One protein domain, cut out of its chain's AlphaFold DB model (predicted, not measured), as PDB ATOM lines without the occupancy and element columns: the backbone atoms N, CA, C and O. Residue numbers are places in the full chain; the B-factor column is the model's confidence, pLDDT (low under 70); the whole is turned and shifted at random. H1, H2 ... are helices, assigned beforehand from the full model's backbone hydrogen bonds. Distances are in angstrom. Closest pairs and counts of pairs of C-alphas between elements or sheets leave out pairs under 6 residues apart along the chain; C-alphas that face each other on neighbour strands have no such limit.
ATOM      1  N   GLY A  26      -5.746   1.045  21.186       54.84
ATOM      2  CA  GLY A  26      -5.130   2.344  21.491       54.84
ATOM      3  C   GLY A  26      -5.521   3.490  20.550       54.84
ATOM      4  O   GLY A  26      -5.378   4.646  20.930       54.84
ATOM      5  N   ASN A  27      -6.065   3.189  19.365       66.88
ATOM      6  CA  ASN A  27      -6.444   4.192  18.365       66.88
ATOM      7  C   ASN A  27      -7.969   4.417  18.302       66.88
ATOM      8  O   ASN A  27      -8.435   5.195  17.472       66.88
ATOM      9  N   LYS A  28      -8.761   3.723  19.133       72.19
ATOM     10  CA  LYS A  28     -10.225   3.867  19.168       72.19
ATOM     11  C   LYS A  28     -10.631   5.090  19.989       72.19
ATOM     12  O   LYS A  28     -10.167   5.284  21.110       72.19
ATOM     13  N   THR A  29     -11.532   5.902  19.444       75.81
ATOM     14  CA  THR A  29     -12.038   7.106  20.110       75.81
ATOM     15  C   THR A  29     -12.947   6.755  21.294       75.81
ATOM     16  O   THR A  29     -13.475   5.644  21.400       75.81
ATOM     17  N   HIS A  30     -13.210   7.727  22.174       65.25
ATOM     18  CA  HIS A  30     -14.207   7.571  23.240       65.25
ATOM     19  C   HIS A  30     -15.591   7.166  22.687       65.25
ATOM     20  O   HIS A  30     -16.307   6.375  23.306       65.25
ATOM     21  N   THR A  31     -15.955   7.655  21.497       75.00
ATOM     22  CA  THR A  31     -17.190   7.285  20.794       75.00
ATOM     23  C   THR A  31     -17.185   5.806  20.406       75.00
ATOM     24  O   THR A  31     -18.158   5.109  20.679       75.00
ATOM     25  N   ASP A  32     -16.074   5.287  19.877       77.12
ATOM     26  CA  ASP A  32     -15.944   3.869  19.513       77.12
ATOM     27  C   ASP A  32     -16.062   2.948  20.733       77.12
ATOM     28  O   ASP A  32     -16.752   1.931  20.677       77.12
ATOM     29  N   PHE A  33     -15.454   3.314  21.868       68.25
ATOM     30  CA  PHE A  33     -15.623   2.586  23.134       68.25
ATOM     31  C   PHE A  33     -17.045   2.693  23.701       68.25
ATOM     32  O   PHE A  33     -17.553   1.728  24.279       68.25
ATOM     33  N   THR A  34     -17.712   3.836  23.525       69.12
ATOM     34  CA  THR A  34     -19.119   4.016  23.922       69.12
ATOM     35  C   THR A  34     -20.023   3.104  23.094       69.12
ATOM     36  O   THR A  34     -20.833   2.366  23.653       69.12
ATOM     37  N   ASN A  35     -19.811   3.062  21.779       77.88
ATOM     38  CA  ASN A  35     -20.525   2.179  20.863       77.88
ATOM     39  C   ASN A  35     -20.248   0.700  21.181       77.88
ATOM     40  O   ASN A  35     -21.186  -0.089  21.259       77.88
ATOM     41  N   LEU A  36     -18.993   0.325  21.457       74.62
ATOM     42  CA  LEU A  36     -18.603  -1.038  21.845       74.62
ATOM     43  C   LEU A  36     -19.301  -1.485  23.146       74.62
ATOM     44  O   LEU A  36     -19.881  -2.568  23.211       74.62
ATOM     45  N   THR A  37     -19.282  -0.639  24.181       69.62
ATOM     46  CA  THR A  37     -19.904  -0.940  25.486       69.62
ATOM     47  C   THR A  37     -21.434  -0.932  25.444       69.62
ATOM     48  O   THR A  37     -22.062  -1.635  26.236       69.62
ATOM     49  N   GLN A  38     -22.053  -0.197  24.514       75.62
ATOM     50  CA  GLN A  38     -23.489  -0.297  24.235       75.62
ATOM     51  C   GLN A  38     -23.832  -1.565  23.438       75.62
ATOM     52  O   GLN A  38     -24.741  -2.294  23.833       75.62
ATOM     53  N   HIS A  39     -23.074  -1.876  22.380       79.44
ATOM     54  CA  HIS A  39     -23.263  -3.052  21.522       79.44
ATOM     55  C   HIS A  39     -23.244  -4.358  22.330       79.44
ATOM     56  O   HIS A  39     -24.173  -5.162  22.251       79.44
ATOM     57  N   TYR A  40     -22.246  -4.535  23.201       73.94
ATOM     58  CA  TYR A  40     -22.159  -5.692  24.102       73.94
ATOM     59  C   TYR A  40     -22.990  -5.549  25.393       73.94
ATOM     60  O   TYR A  40     -22.806  -6.322  26.328       73.94
ATOM     61  N   ASN A  41     -23.910  -4.575  25.474       74.81
ATOM     62  CA  ASN A  41     -24.796  -4.313  26.622       74.81
ATOM     63  C   ASN A  41     -24.105  -4.044  27.983       74.81
ATOM     64  O   ASN A  41     -24.800  -3.893  28.989       74.81
ATOM     65  N   LEU A  42     -22.774  -3.905  28.024       69.25
ATOM     66  CA  LEU A  42     -21.959  -3.750  29.240       69.25
ATOM     67  C   LEU A  42     -22.387  -2.559  30.116       69.25
ATOM     68  O   LEU A  42     -22.227  -2.597  31.332       69.25
ATOM     69  N   TRP A  43     -23.011  -1.533  29.528       66.81
ATOM     70  CA  TRP A  43     -23.623  -0.418  30.265       66.81
ATOM     71  C   TRP A  43     -24.700  -0.822  31.289       66.81
ATOM     72  O   TRP A  43     -24.962  -0.045  32.209       66.81
ATOM     73  N   LYS A  44     -25.309  -2.010  31.167       69.31
ATOM     74  CA  LYS A  44     -26.257  -2.544  32.164       69.31
ATOM     75  C   LYS A  44     -25.578  -2.905  33.488       69.31
ATOM     76  O   LYS A  44     -26.205  -2.763  34.529       69.31
ATOM     77  N   ASP A  45     -24.299  -3.272  33.458       66.44
ATOM     78  CA  ASP A  45     -23.522  -3.634  34.652       66.44
ATOM     79  C   ASP A  45     -22.959  -2.387  35.374       66.44
ATOM     80  O   ASP A  45     -22.459  -2.469  36.494       66.44
ATOM     81  N   VAL A  46     -23.052  -1.213  34.736       67.00
ATOM     82  CA  VAL A  46     -22.517   0.086  35.197       67.00
ATOM     83  C   VAL A  46     -23.616   0.982  35.800       67.00
ATOM     84  O   VAL A  46     -23.332   1.978  36.473       67.00
ATOM     85  N   LYS A  47     -24.891   0.632  35.587       74.00
ATOM     86  CA  LYS A  47     -26.058   1.378  36.073       74.00
ATOM     87  C   LYS A  47     -26.963   0.519  36.951       74.00
ATOM     88  O   LYS A  47     -27.147  -0.670  36.721       74.00
ATOM     89  N   ASN A  48     -27.559   1.149  37.952       74.81
ATOM     90  CA  ASN A  48     -28.632   0.577  38.754       74.81
ATOM     91  C   ASN A  48     -29.931   0.471  37.928       74.81
ATOM     92  O   ASN A  48     -30.071   1.081  36.866       74.81
ATOM     93  N   LYS A  49     -30.924  -0.270  38.442       80.75
ATOM     94  CA  LYS A  49     -32.227  -0.480  37.770       80.75
ATOM     95  C   LYS A  49     -33.049   0.801  37.550       80.75
ATOM     96  O   LYS A  49     -33.961   0.789  36.733       80.75
ATOM     97  N   ASP A  50     -32.733   1.880  38.262       84.69
ATOM     98  CA  ASP A  50     -33.328   3.218  38.113       84.69
ATOM     99  C   ASP A  50     -32.594   4.104  37.079       84.69
ATOM    100  O   ASP A  50     -32.982   5.247  36.852       84.69
ATOM    101  N   GLY A  51     -31.529   3.594  36.451       83.44
ATOM    102  CA  GLY A  51     -30.690   4.325  35.500       83.44
ATOM    103  C   GLY A  51     -29.579   5.174  36.132       83.44
ATOM    104  O   GLY A  51     -28.757   5.718  35.385       83.44
ATOM    105  N   SER A  52     -29.506   5.263  37.467       83.69
ATOM    106  CA  SER A  52     -28.391   5.907  38.172       83.69
ATOM    107  C   SER A  52     -27.088   5.121  37.984       83.69
ATOM    108  O   SER A  52     -27.100   3.913  37.745       83.69
ATOM    109  N   VAL A  53     -25.942   5.798  38.060       75.62
ATOM    110  CA  VAL A  53     -24.628   5.144  37.955       75.62
ATOM    111  C   VAL A  53     -24.325   4.425  39.273       75.62
ATOM    112  O   VAL A  53     -24.484   5.010  40.343       75.62
ATOM    113  N   ASN A  54     -23.916   3.156  39.206       79.06
ATOM    114  CA  ASN A  54     -23.605   2.367  40.400       79.06
ATOM    115  C   ASN A  54     -22.176   2.644  40.914       79.06
ATOM    116  O   ASN A  54     -21.403   3.365  40.286       79.06
ATOM    117  N   ASN A  55     -21.798   2.058  42.056       75.94
ATOM    118  CA  ASN A  55     -20.483   2.295  42.669       75.94
ATOM    119  C   ASN A  55     -19.306   1.956  41.731       75.94
ATOM    120  O   ASN A  55     -18.306   2.673  41.739       75.94
ATOM    121  N   VAL A  56     -19.437   0.918  40.893       72.75
ATOM    122  CA  VAL A  56     -18.422   0.548  39.892       72.75
ATOM    123  C   VAL A  56     -18.325   1.628  38.817       72.75
ATOM    124  O   VAL A  56     -17.228   2.077  38.506       72.75
ATOM    125  N   GLY A  57     -19.454   2.114  38.297       75.31
ATOM    126  CA  GLY A  57     -19.473   3.208  37.324       75.31
ATOM    127  C   GLY A  57     -18.949   4.537  37.875       75.31
ATOM    128  O   GLY A  57     -18.242   5.252  37.168       75.31
ATOM    129  N   CYS A  58     -19.224   4.850  39.143       78.81
ATOM    130  CA  CYS A  58     -18.681   6.030  39.818       78.81
ATOM    131  C   CYS A  58     -17.160   5.927  40.007       78.81
ATOM    132  O   CYS A  58     -16.454   6.906  39.766       78.81
ATOM    133  N   PHE A  59     -16.645   4.747  40.370       76.44
ATOM    134  CA  PHE A  59     -15.206   4.482  40.450       76.44
ATOM    135  C   PHE A  59     -14.531   4.559  39.073       76.44
ATOM    136  O   PHE A  59     -13.569   5.302  38.906       76.44
ATOM    137  N   VAL A  60     -15.070   3.859  38.069       77.44
ATOM    138  CA  VAL A  60     -14.560   3.850  36.688       77.44
ATOM    139  C   VAL A  60     -14.530   5.259  36.095       77.44
ATOM    140  O   VAL A  60     -13.524   5.643  35.501       77.44
ATOM    141  N   LYS A  61     -15.594   6.054  36.294       77.50
ATOM    142  CA  LYS A  61     -15.616   7.459  35.872       77.50
ATOM    143  C   LYS A  61     -14.553   8.270  36.611       77.50
ATOM    144  O   LYS A  61     -13.759   8.929  35.955       77.50
ATOM    145  N   GLY A  62     -14.501   8.187  37.943       79.00
ATOM    146  CA  GLY A  62     -13.539   8.941  38.747       79.00
ATOM    147  C   GLY A  62     -12.085   8.652  38.364       79.00
ATOM    148  O   GLY A  62     -11.316   9.580  38.151       79.00
ATOM    149  N   VAL A  63     -11.709   7.380  38.203       73.81
ATOM    150  CA  VAL A  63     -10.353   7.011  37.763       73.81
ATOM    151  C   VAL A  63     -10.079   7.513  36.342       73.81
ATOM    152  O   VAL A  63      -8.991   8.026  36.092       73.81
ATOM    153  N   SER A  64     -11.045   7.438  35.421       82.88
ATOM    154  CA  SER A  64     -10.869   7.949  34.052       82.88
ATOM    155  C   SER A  64     -10.683   9.471  34.013       82.88
ATOM    156  O   SER A  64      -9.720   9.948  33.409       82.88
ATOM    157  N   ASP A  65     -11.528  10.212  34.743       81.81
ATOM    158  CA  ASP A  65     -11.487  11.677  34.873       81.81
ATOM    159  C   ASP A  65     -10.106  12.181  35.369       81.81
ATOM    160  O   ASP A  65      -9.719  13.303  35.046       81.81
ATOM    161  N   TYR A  66      -9.350  11.365  36.124       81.62
ATOM    162  CA  TYR A  66      -8.015  11.711  36.645       81.62
ATOM    163  C   TYR A  66      -6.816  11.122  35.882       81.62
ATOM    164  O   TYR A  66      -5.706  11.615  36.068       81.62
ATOM    165  N   THR A  67      -6.983  10.076  35.063       70.50
ATOM    166  CA  THR A  67      -5.839   9.316  34.496       70.50
ATOM    167  C   THR A  67      -5.701   9.389  32.976       70.50
ATOM    168  O   THR A  67      -4.740   8.846  32.443       70.50
ATOM    169  N   GLN A  68      -6.654  10.002  32.263       82.81
ATOM    170  CA  GLN A  68      -6.811   9.917  30.795       82.81
ATOM    171  C   GLN A  68      -7.043   8.492  30.241       82.81
ATOM    172  O   GLN A  68      -7.349   8.336  29.058       82.81
ATOM    173  N   ILE A  69      -6.966   7.442  31.068       72.69
ATOM    174  CA  ILE A  69      -7.253   6.066  30.658       72.69
ATOM    175  C   ILE A  69      -8.749   5.955  30.336       72.69
ATOM    176  O   ILE A  69      -9.602   6.355  31.132       72.69
ATOM    177  N   SER A  70      -9.074   5.380  29.174       79.88
ATOM    178  CA  SER A  70     -10.457   5.160  28.726       79.88
ATOM    179  C   SER A  70     -11.296   4.444  29.803       79.88
ATOM    180  O   SER A  70     -10.848   3.411  30.321       79.88
ATOM    181  N   PRO A  71     -12.537   4.896  30.098       73.25
ATOM    182  CA  PRO A  71     -13.404   4.248  31.088       73.25
ATOM    183  C   PRO A  71     -13.615   2.757  30.794       73.25
ATOM    184  O   PRO A  71     -13.686   1.935  31.704       73.25
ATOM    185  N   ALA A  72     -13.664   2.391  29.510       73.38
ATOM    186  CA  ALA A  72     -13.833   1.010  29.074       73.38
ATOM    187  C   ALA A  72     -12.607   0.128  29.371       73.38
ATOM    188  O   ALA A  72     -12.775  -1.061  29.631       73.38
ATOM    189  N   VAL A  73     -11.392   0.691  29.379       76.12
ATOM    190  CA  VAL A  73     -10.164  -0.032  29.754       76.12
ATOM    191  C   VAL A  73     -10.130  -0.259  31.265       76.12
ATOM    192  O   VAL A  73      -9.893  -1.382  31.701       76.12
ATOM    193  N   ILE A  74     -10.467   0.761  32.064       75.06
ATOM    194  CA  ILE A  74     -10.582   0.633  33.529       75.06
ATOM    195  C   ILE A  74     -11.672  -0.386  33.894       75.06
ATOM    196  O   ILE A  74     -11.464  -1.215  34.778       75.06
ATOM    197  N   PHE A  75     -12.808  -0.386  33.189       76.69
ATOM    198  CA  PHE A  75     -13.875  -1.373  33.385       76.69
ATOM    199  C   PHE A  75     -13.459  -2.795  32.970       76.69
ATOM    200  O   PHE A  75     -13.774  -3.740  33.692       76.69
ATOM    201  N   LEU A  76     -12.722  -2.974  31.863       76.94
ATOM    202  CA  LEU A  76     -12.189  -4.289  31.478       76.94
ATOM    203  C   LEU A  76     -11.208  -4.824  32.525       76.94
ATOM    204  O   LEU A  76     -11.363  -5.956  32.973       76.94
ATOM    205  N   ILE A  77     -10.235  -4.006  32.941       74.44
ATOM    206  CA  ILE A  77      -9.256  -4.369  33.974       74.44
ATOM    207  C   ILE A  77      -9.984  -4.696  35.279       74.44
ATOM    208  O   ILE A  77      -9.757  -5.758  35.850       74.44
ATOM    209  N   GLY A  78     -10.921  -3.844  35.707       76.31
ATOM    210  CA  GLY A  78     -11.750  -4.075  36.888       76.31
ATOM    211  C   GLY A  78     -12.525  -5.392  36.825       76.31
ATOM    212  O   GLY A  78     -12.517  -6.135  37.798       76.31
ATOM    213  N   ARG A  79     -13.131  -5.737  35.680       75.88
ATOM    214  CA  ARG A  79     -13.878  -6.995  35.505       75.88
ATOM    215  C   ARG A  79     -12.970  -8.229  35.487       75.88
ATOM    216  O   ARG A  79     -13.327  -9.237  36.087       75.88
ATOM    217  N   ILE A  80     -11.809  -8.151  34.833       71.44
ATOM    218  CA  ILE A  80     -10.809  -9.233  34.804       71.44
ATOM    219  C   ILE A  80     -10.257  -9.479  36.214       71.44
ATOM    220  O   ILE A  80     -10.197 -10.620  36.663       71.44
ATOM    221  N   VAL A  81      -9.904  -8.409  36.932       67.44
ATOM    222  CA  VAL A  81      -9.392  -8.479  38.307       67.44
ATOM    223  C   VAL A  81     -10.468  -8.971  39.277       67.44
ATOM    224  O   VAL A  81     -10.170  -9.836  40.095       67.44
ATOM    225  N   SER A  82     -11.711  -8.487  39.167       74.38
ATOM    226  CA  SER A  82     -12.828  -8.950  40.004       74.38
ATOM    227  C   SER A  82     -13.060 -10.446  39.816       74.38
ATOM    228  O   SER A  82     -12.972 -11.183  40.792       74.38
ATOM    229  N   LYS A  83     -13.199 -10.925  38.568       74.44
ATOM    230  CA  LYS A  83     -13.396 -12.357  38.308       74.44
ATOM    231  C   LYS A  83     -12.220 -13.212  38.796       74.44
ATOM    232  O   LYS A  83     -12.445 -14.238  39.420       74.44
ATOM    233  N   PHE A  84     -10.976 -12.769  38.599       72.81
ATOM    234  CA  PHE A  84      -9.800 -13.479  39.119       72.81
ATOM    235  C   PHE A  84      -9.810 -13.607  40.654       72.81
ATOM    236  O   PHE A  84      -9.440 -14.654  41.188       72.81
ATOM    237  N   TYR A  85     -10.255 -12.573  41.378       69.62
ATOM    238  CA  TYR A  85     -10.431 -12.655  42.829       69.62
ATOM    239  C   TYR A  85     -11.660 -13.476  43.239       69.62
ATOM    240  O   TYR A  85     -11.572 -14.202  44.224       69.62
ATOM    241  N   GLU A  86     -12.768 -13.412  42.497       76.00
ATOM    242  CA  GLU A  86     -13.962 -14.246  42.699       76.00
ATOM    243  C   GLU A  86     -13.623 -15.738  42.539       76.00
ATOM    244  O   GLU A  86     -13.854 -16.510  43.467       76.00
ATOM    245  N   ASP A  87     -12.960 -16.134  41.446       79.12
ATOM    246  CA  ASP A  87     -12.529 -17.516  41.185       79.12
ATOM    247  C   ASP A  87     -11.606 -18.054  42.304       79.12
ATOM    248  O   ASP A  87     -11.737 -19.204  42.739       79.12
ATOM    249  N   ILE A  88     -10.691 -17.216  42.813       75.12
ATOM    250  CA  ILE A  88      -9.794 -17.552  43.934       75.12
ATOM    251  C   ILE A  88     -10.552 -17.638  45.265       75.12
ATOM    252  O   ILE A  88     -10.286 -18.540  46.063       75.12
ATOM    253  N   LEU A  89     -11.487 -16.724  45.531       74.44
ATOM    254  CA  LEU A  89     -12.315 -16.758  46.737       74.44
ATOM    255  C   LEU A  89     -13.205 -18.003  46.741       74.44
ATOM    256  O   LEU A  89     -13.205 -18.724  47.734       74.44
ATOM    257  N   ASP A  90     -13.858 -18.333  45.629       83.50
ATOM    258  CA  ASP A  90     -14.695 -19.528  45.497       83.50
ATOM    259  C   ASP A  90     -13.886 -20.829  45.575       83.50
ATOM    260  O   ASP A  90     -14.386 -21.839  46.079       83.50
ATOM    261  N   ALA A  91     -12.638 -20.850  45.097       85.06
ATOM    262  CA  ALA A  91     -11.732 -21.985  45.299       85.06
ATOM    263  C   ALA A  91     -11.352 -22.154  46.784       85.06
ATOM    264  O   ALA A  91     -11.419 -23.261  47.323       85.06
ATOM    265  N   ASN A  92     -11.020 -21.056  47.470       78.31
ATOM    266  CA  ASN A  92     -10.697 -21.067  48.900       78.31
ATOM    267  C   ASN A  92     -11.913 -21.420  49.775       78.31
ATOM    268  O   ASN A  92     -11.772 -22.161  50.745       78.31
ATOM    269  N   ILE A  93     -13.111 -20.939  49.425       86.25
ATOM    270  CA  ILE A  93     -14.371 -21.252  50.117       86.25
ATOM    271  C   ILE A  93     -14.720 -22.738  49.961       86.25
ATOM    272  O   ILE A  93     -15.084 -23.373  50.949       86.25
ATOM    273  N   ARG A  94     -14.555 -23.322  48.764       87.88
ATOM    274  CA  ARG A  94     -14.726 -24.773  48.552       87.88
ATOM    275  C   ARG A  94     -13.763 -25.593  49.411       87.88
ATOM    276  O   ARG A  94     -14.223 -26.409  50.202       87.88
ATOM    277  N   SER A  95     -12.466 -25.289  49.354       88.12
ATOM    278  CA  SER A  95     -11.433 -25.948  50.173       88.12
ATOM    279  C   SER A  95     -11.714 -25.850  51.685       88.12
ATOM    280  O   SER A  95     -11.588 -26.829  52.424       88.12
ATOM    281  N   LEU A  96     -12.187 -24.690  52.159       83.38
ATOM    282  CA  LEU A  96     -12.574 -24.494  53.559       83.38
ATOM    283  C   LEU A  96     -13.819 -25.310  53.954       83.38
ATOM    284  O   LEU A  96     -13.868 -25.842  55.064       83.38
ATOM    285  N   ASN A  97     -14.804 -25.433  53.061       89.12
ATOM    286  CA  ASN A  97     -16.001 -26.248  53.287       89.12
ATOM    287  C   ASN A  97     -15.669 -27.751  53.306       89.12
ATOM    288  O   ASN A  97     -16.123 -28.457  54.204       89.12
ATOM    289  N   GLU A  98     -14.821 -28.230  52.392       91.88
ATOM    290  CA  GLU A  98     -14.340 -29.620  52.356       91.88
ATOM    291  C   GLU A  98     -13.646 -30.012  53.677       91.88
ATOM    292  O   GLU A  98     -13.964 -31.043  54.281       91.88
ATOM    293  N   ALA A  99     -12.769 -29.140  54.191       86.75
ATOM    294  CA  ALA A  99     -12.114 -29.320  55.489       86.75
ATOM    295  C   ALA A  99     -13.104 -29.280  56.676       86.75
ATOM    296  O   ALA A  99     -12.932 -30.001  57.664       86.75
ATOM    297  N   LEU A 100     -14.164 -28.468  56.591       88.31
ATOM    298  CA  LEU A 100     -15.220 -28.400  57.607       88.31
ATOM    299  C   LEU A 100     -16.090 -29.672  57.625       88.31
ATOM    300  O   LEU A 100     -16.459 -30.149  58.703       88.31
ATOM    301  N   GLU A 101     -16.376 -30.263  56.465       92.06
ATOM    302  CA  GLU A 101     -17.049 -31.563  56.361       92.06
ATOM    303  C   GLU A 101     -16.174 -32.714  56.875       92.06
ATOM    304  O   GLU A 101     -16.682 -33.659  57.482       92.06
ATOM    305  N   GLU A 102     -14.856 -32.668  56.665       92.81
ATOM    306  CA  GLU A 102     -13.926 -33.644  57.250       92.81
ATOM    307  C   GLU A 102     -13.899 -33.543  58.787       92.81
ATOM    308  O   GLU A 102     -14.113 -34.539  59.482       92.81
ATOM    309  N   LEU A 103     -13.769 -32.328  59.337       87.19
ATOM    310  CA  LEU A 103     -13.868 -32.076  60.784       87.19
ATOM    311  C   LEU A 103     -15.210 -32.528  61.379       87.19
ATOM    312  O   LEU A 103     -15.250 -33.066  62.489       87.19
ATOM    313  N   THR A 104     -16.307 -32.348  60.641       92.31
ATOM    314  CA  THR A 104     -17.644 -32.786  61.063       92.31
ATOM    315  C   THR A 104     -17.744 -34.314  61.100       92.31
ATOM    316  O   THR A 104     -18.252 -34.864  62.079       92.31
ATOM    317  N   ARG A 105     -17.178 -35.015  60.105       92.00
ATOM    318  CA  ARG A 105     -17.072 -36.485  60.096       92.00
ATOM    319  C   ARG A 105     -16.255 -37.001  61.285       92.00
ATOM    320  O   ARG A 105     -16.754 -37.851  62.022       92.00
ATOM    321  N   TYR A 106     -15.075 -36.432  61.555       91.06
ATOM    322  CA  TYR A 106     -14.276 -36.813  62.731       91.06
ATOM    323  C   TYR A 106     -15.023 -36.601  64.054       91.06
ATOM    324  O   TYR A 106     -14.908 -37.433  64.956       91.06
ATOM    325  N   LYS A 107     -15.813 -35.525  64.184       94.12
ATOM    326  CA  LYS A 107     -16.630 -35.294  65.384       94.12
ATOM    327  C   LYS A 107     -17.656 -36.413  65.595       94.12
ATOM    328  O   LYS A 107     -17.743 -36.934  66.704       94.12
ATOM    329  N   ILE A 108     -18.374 -36.815  64.543       95.44
ATOM    330  CA  ILE A 108     -19.349 -37.919  64.602       95.44
ATOM    331  C   ILE A 108     -18.658 -39.216  65.048       95.44
ATOM    332  O   ILE A 108     -19.123 -39.862  65.984       95.44
ATOM    333  N   THR A 109     -17.498 -39.554  64.471       94.00
ATOM    334  CA  THR A 109     -16.724 -40.742  64.878       94.00
ATOM    335  C   THR A 109     -16.272 -40.681  66.342       94.00
ATOM    336  O   THR A 109     -16.315 -41.691  67.044       94.00
ATOM    337  N   ILE A 110     -15.863 -39.509  66.840       91.75
ATOM    338  CA  ILE A 110     -15.487 -39.317  68.250       91.75
ATOM    339  C   ILE A 110     -16.692 -39.526  69.176       91.75
ATOM    340  O   ILE A 110     -16.559 -40.189  70.206       91.75
ATOM    341  N   ASP A 111     -17.859 -38.983  68.830       93.44
ATOM    342  CA  ASP A 111     -19.059 -39.088  69.661       93.44
ATOM    343  C   ASP A 111     -19.668 -40.510  69.618       93.44
ATOM    344  O   ASP A 111     -20.090 -41.023  70.656       93.44
ATOM    345  N   GLU A 112     -19.570 -41.227  68.490       95.62
ATOM    346  CA  GLU A 112     -19.823 -42.676  68.420       95.62
ATOM    347  C   GLU A 112     -18.902 -43.488  69.344       95.62
ATOM    348  O   GLU A 112     -19.360 -44.402  70.032       95.62
ATOM    349  N   LEU A 113     -17.598 -43.191  69.352       94.12
ATOM    350  CA  LEU A 113     -16.629 -43.907  70.187       94.12
ATOM    351  C   LEU A 113     -16.879 -43.659  71.681       94.12
ATOM    352  O   LEU A 113     -16.756 -44.592  72.473       94.12
ATOM    353  N   LYS A 114     -17.308 -42.448  72.069       94.19
ATOM    354  CA  LYS A 114     -17.786 -42.162  73.435       94.19
ATOM    355  C   LYS A 114     -19.033 -42.973  73.785       94.19
ATOM    356  O   LYS A 114     -19.086 -43.541  74.871       94.19
TER     357      LYS A 114
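AT A GLANCE: This is residues 26 to 114 of the 432 residues of an uncharacterized protein of Glomus cerebriforme (UniProt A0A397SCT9). A small compact head has one long helical arm: residues 80 to 114 of H3 stick out from it and make the length. The head holds H1, H2, the loop of residues 40 to 54 and residues 71 to 79 of H3. The printed part has 89 residues with three named helices, in the order H1, H2, H3, and no named strand; the class is all helix. The whole is extended, with a radius of gyration of the C-alphas of 22.0 A and spans of 72 by 31 by 25 A.

IN THESE COORDINATES: H1 is residues 30 to 39, 14.1 A long, from C-alpha 30 at (-14.207, 7.571, 23.240). H2 is residues 55 to 67, 18.2 A. H3 is residues 71 to 114, 63.0 A, ending with C-alpha 114 at (-17.786, -42.162, 73.435).

HOW THE PARTS SIT: H1 and H3 only just touch, with 3 pairs of C-alphas within 8 A, the closest those of Phe 33 and Ala 72 at 6.4 A; their steep tilt is 45 degrees, the same way. H2 and H3 form a helical hairpin and touch, the closest C-alphas being those of Ser 64 and Pro 71 at 5.4 A, at a steep tilt of 44 degrees, opposite ways. H1 and H2 are apart. In H1, H2 and H3 every O i to N i+4 pair is within hydrogen-bond range.

THE WHOLE: The C-alphas farthest apart, of Asn 27 and Lys 114, are 72.9 A apart. The printed part has no cut. The link from H1 to H2 is long. Mean pLDDT of the printed part is 78.9; 13 residues are under 70, among them 42 to 46.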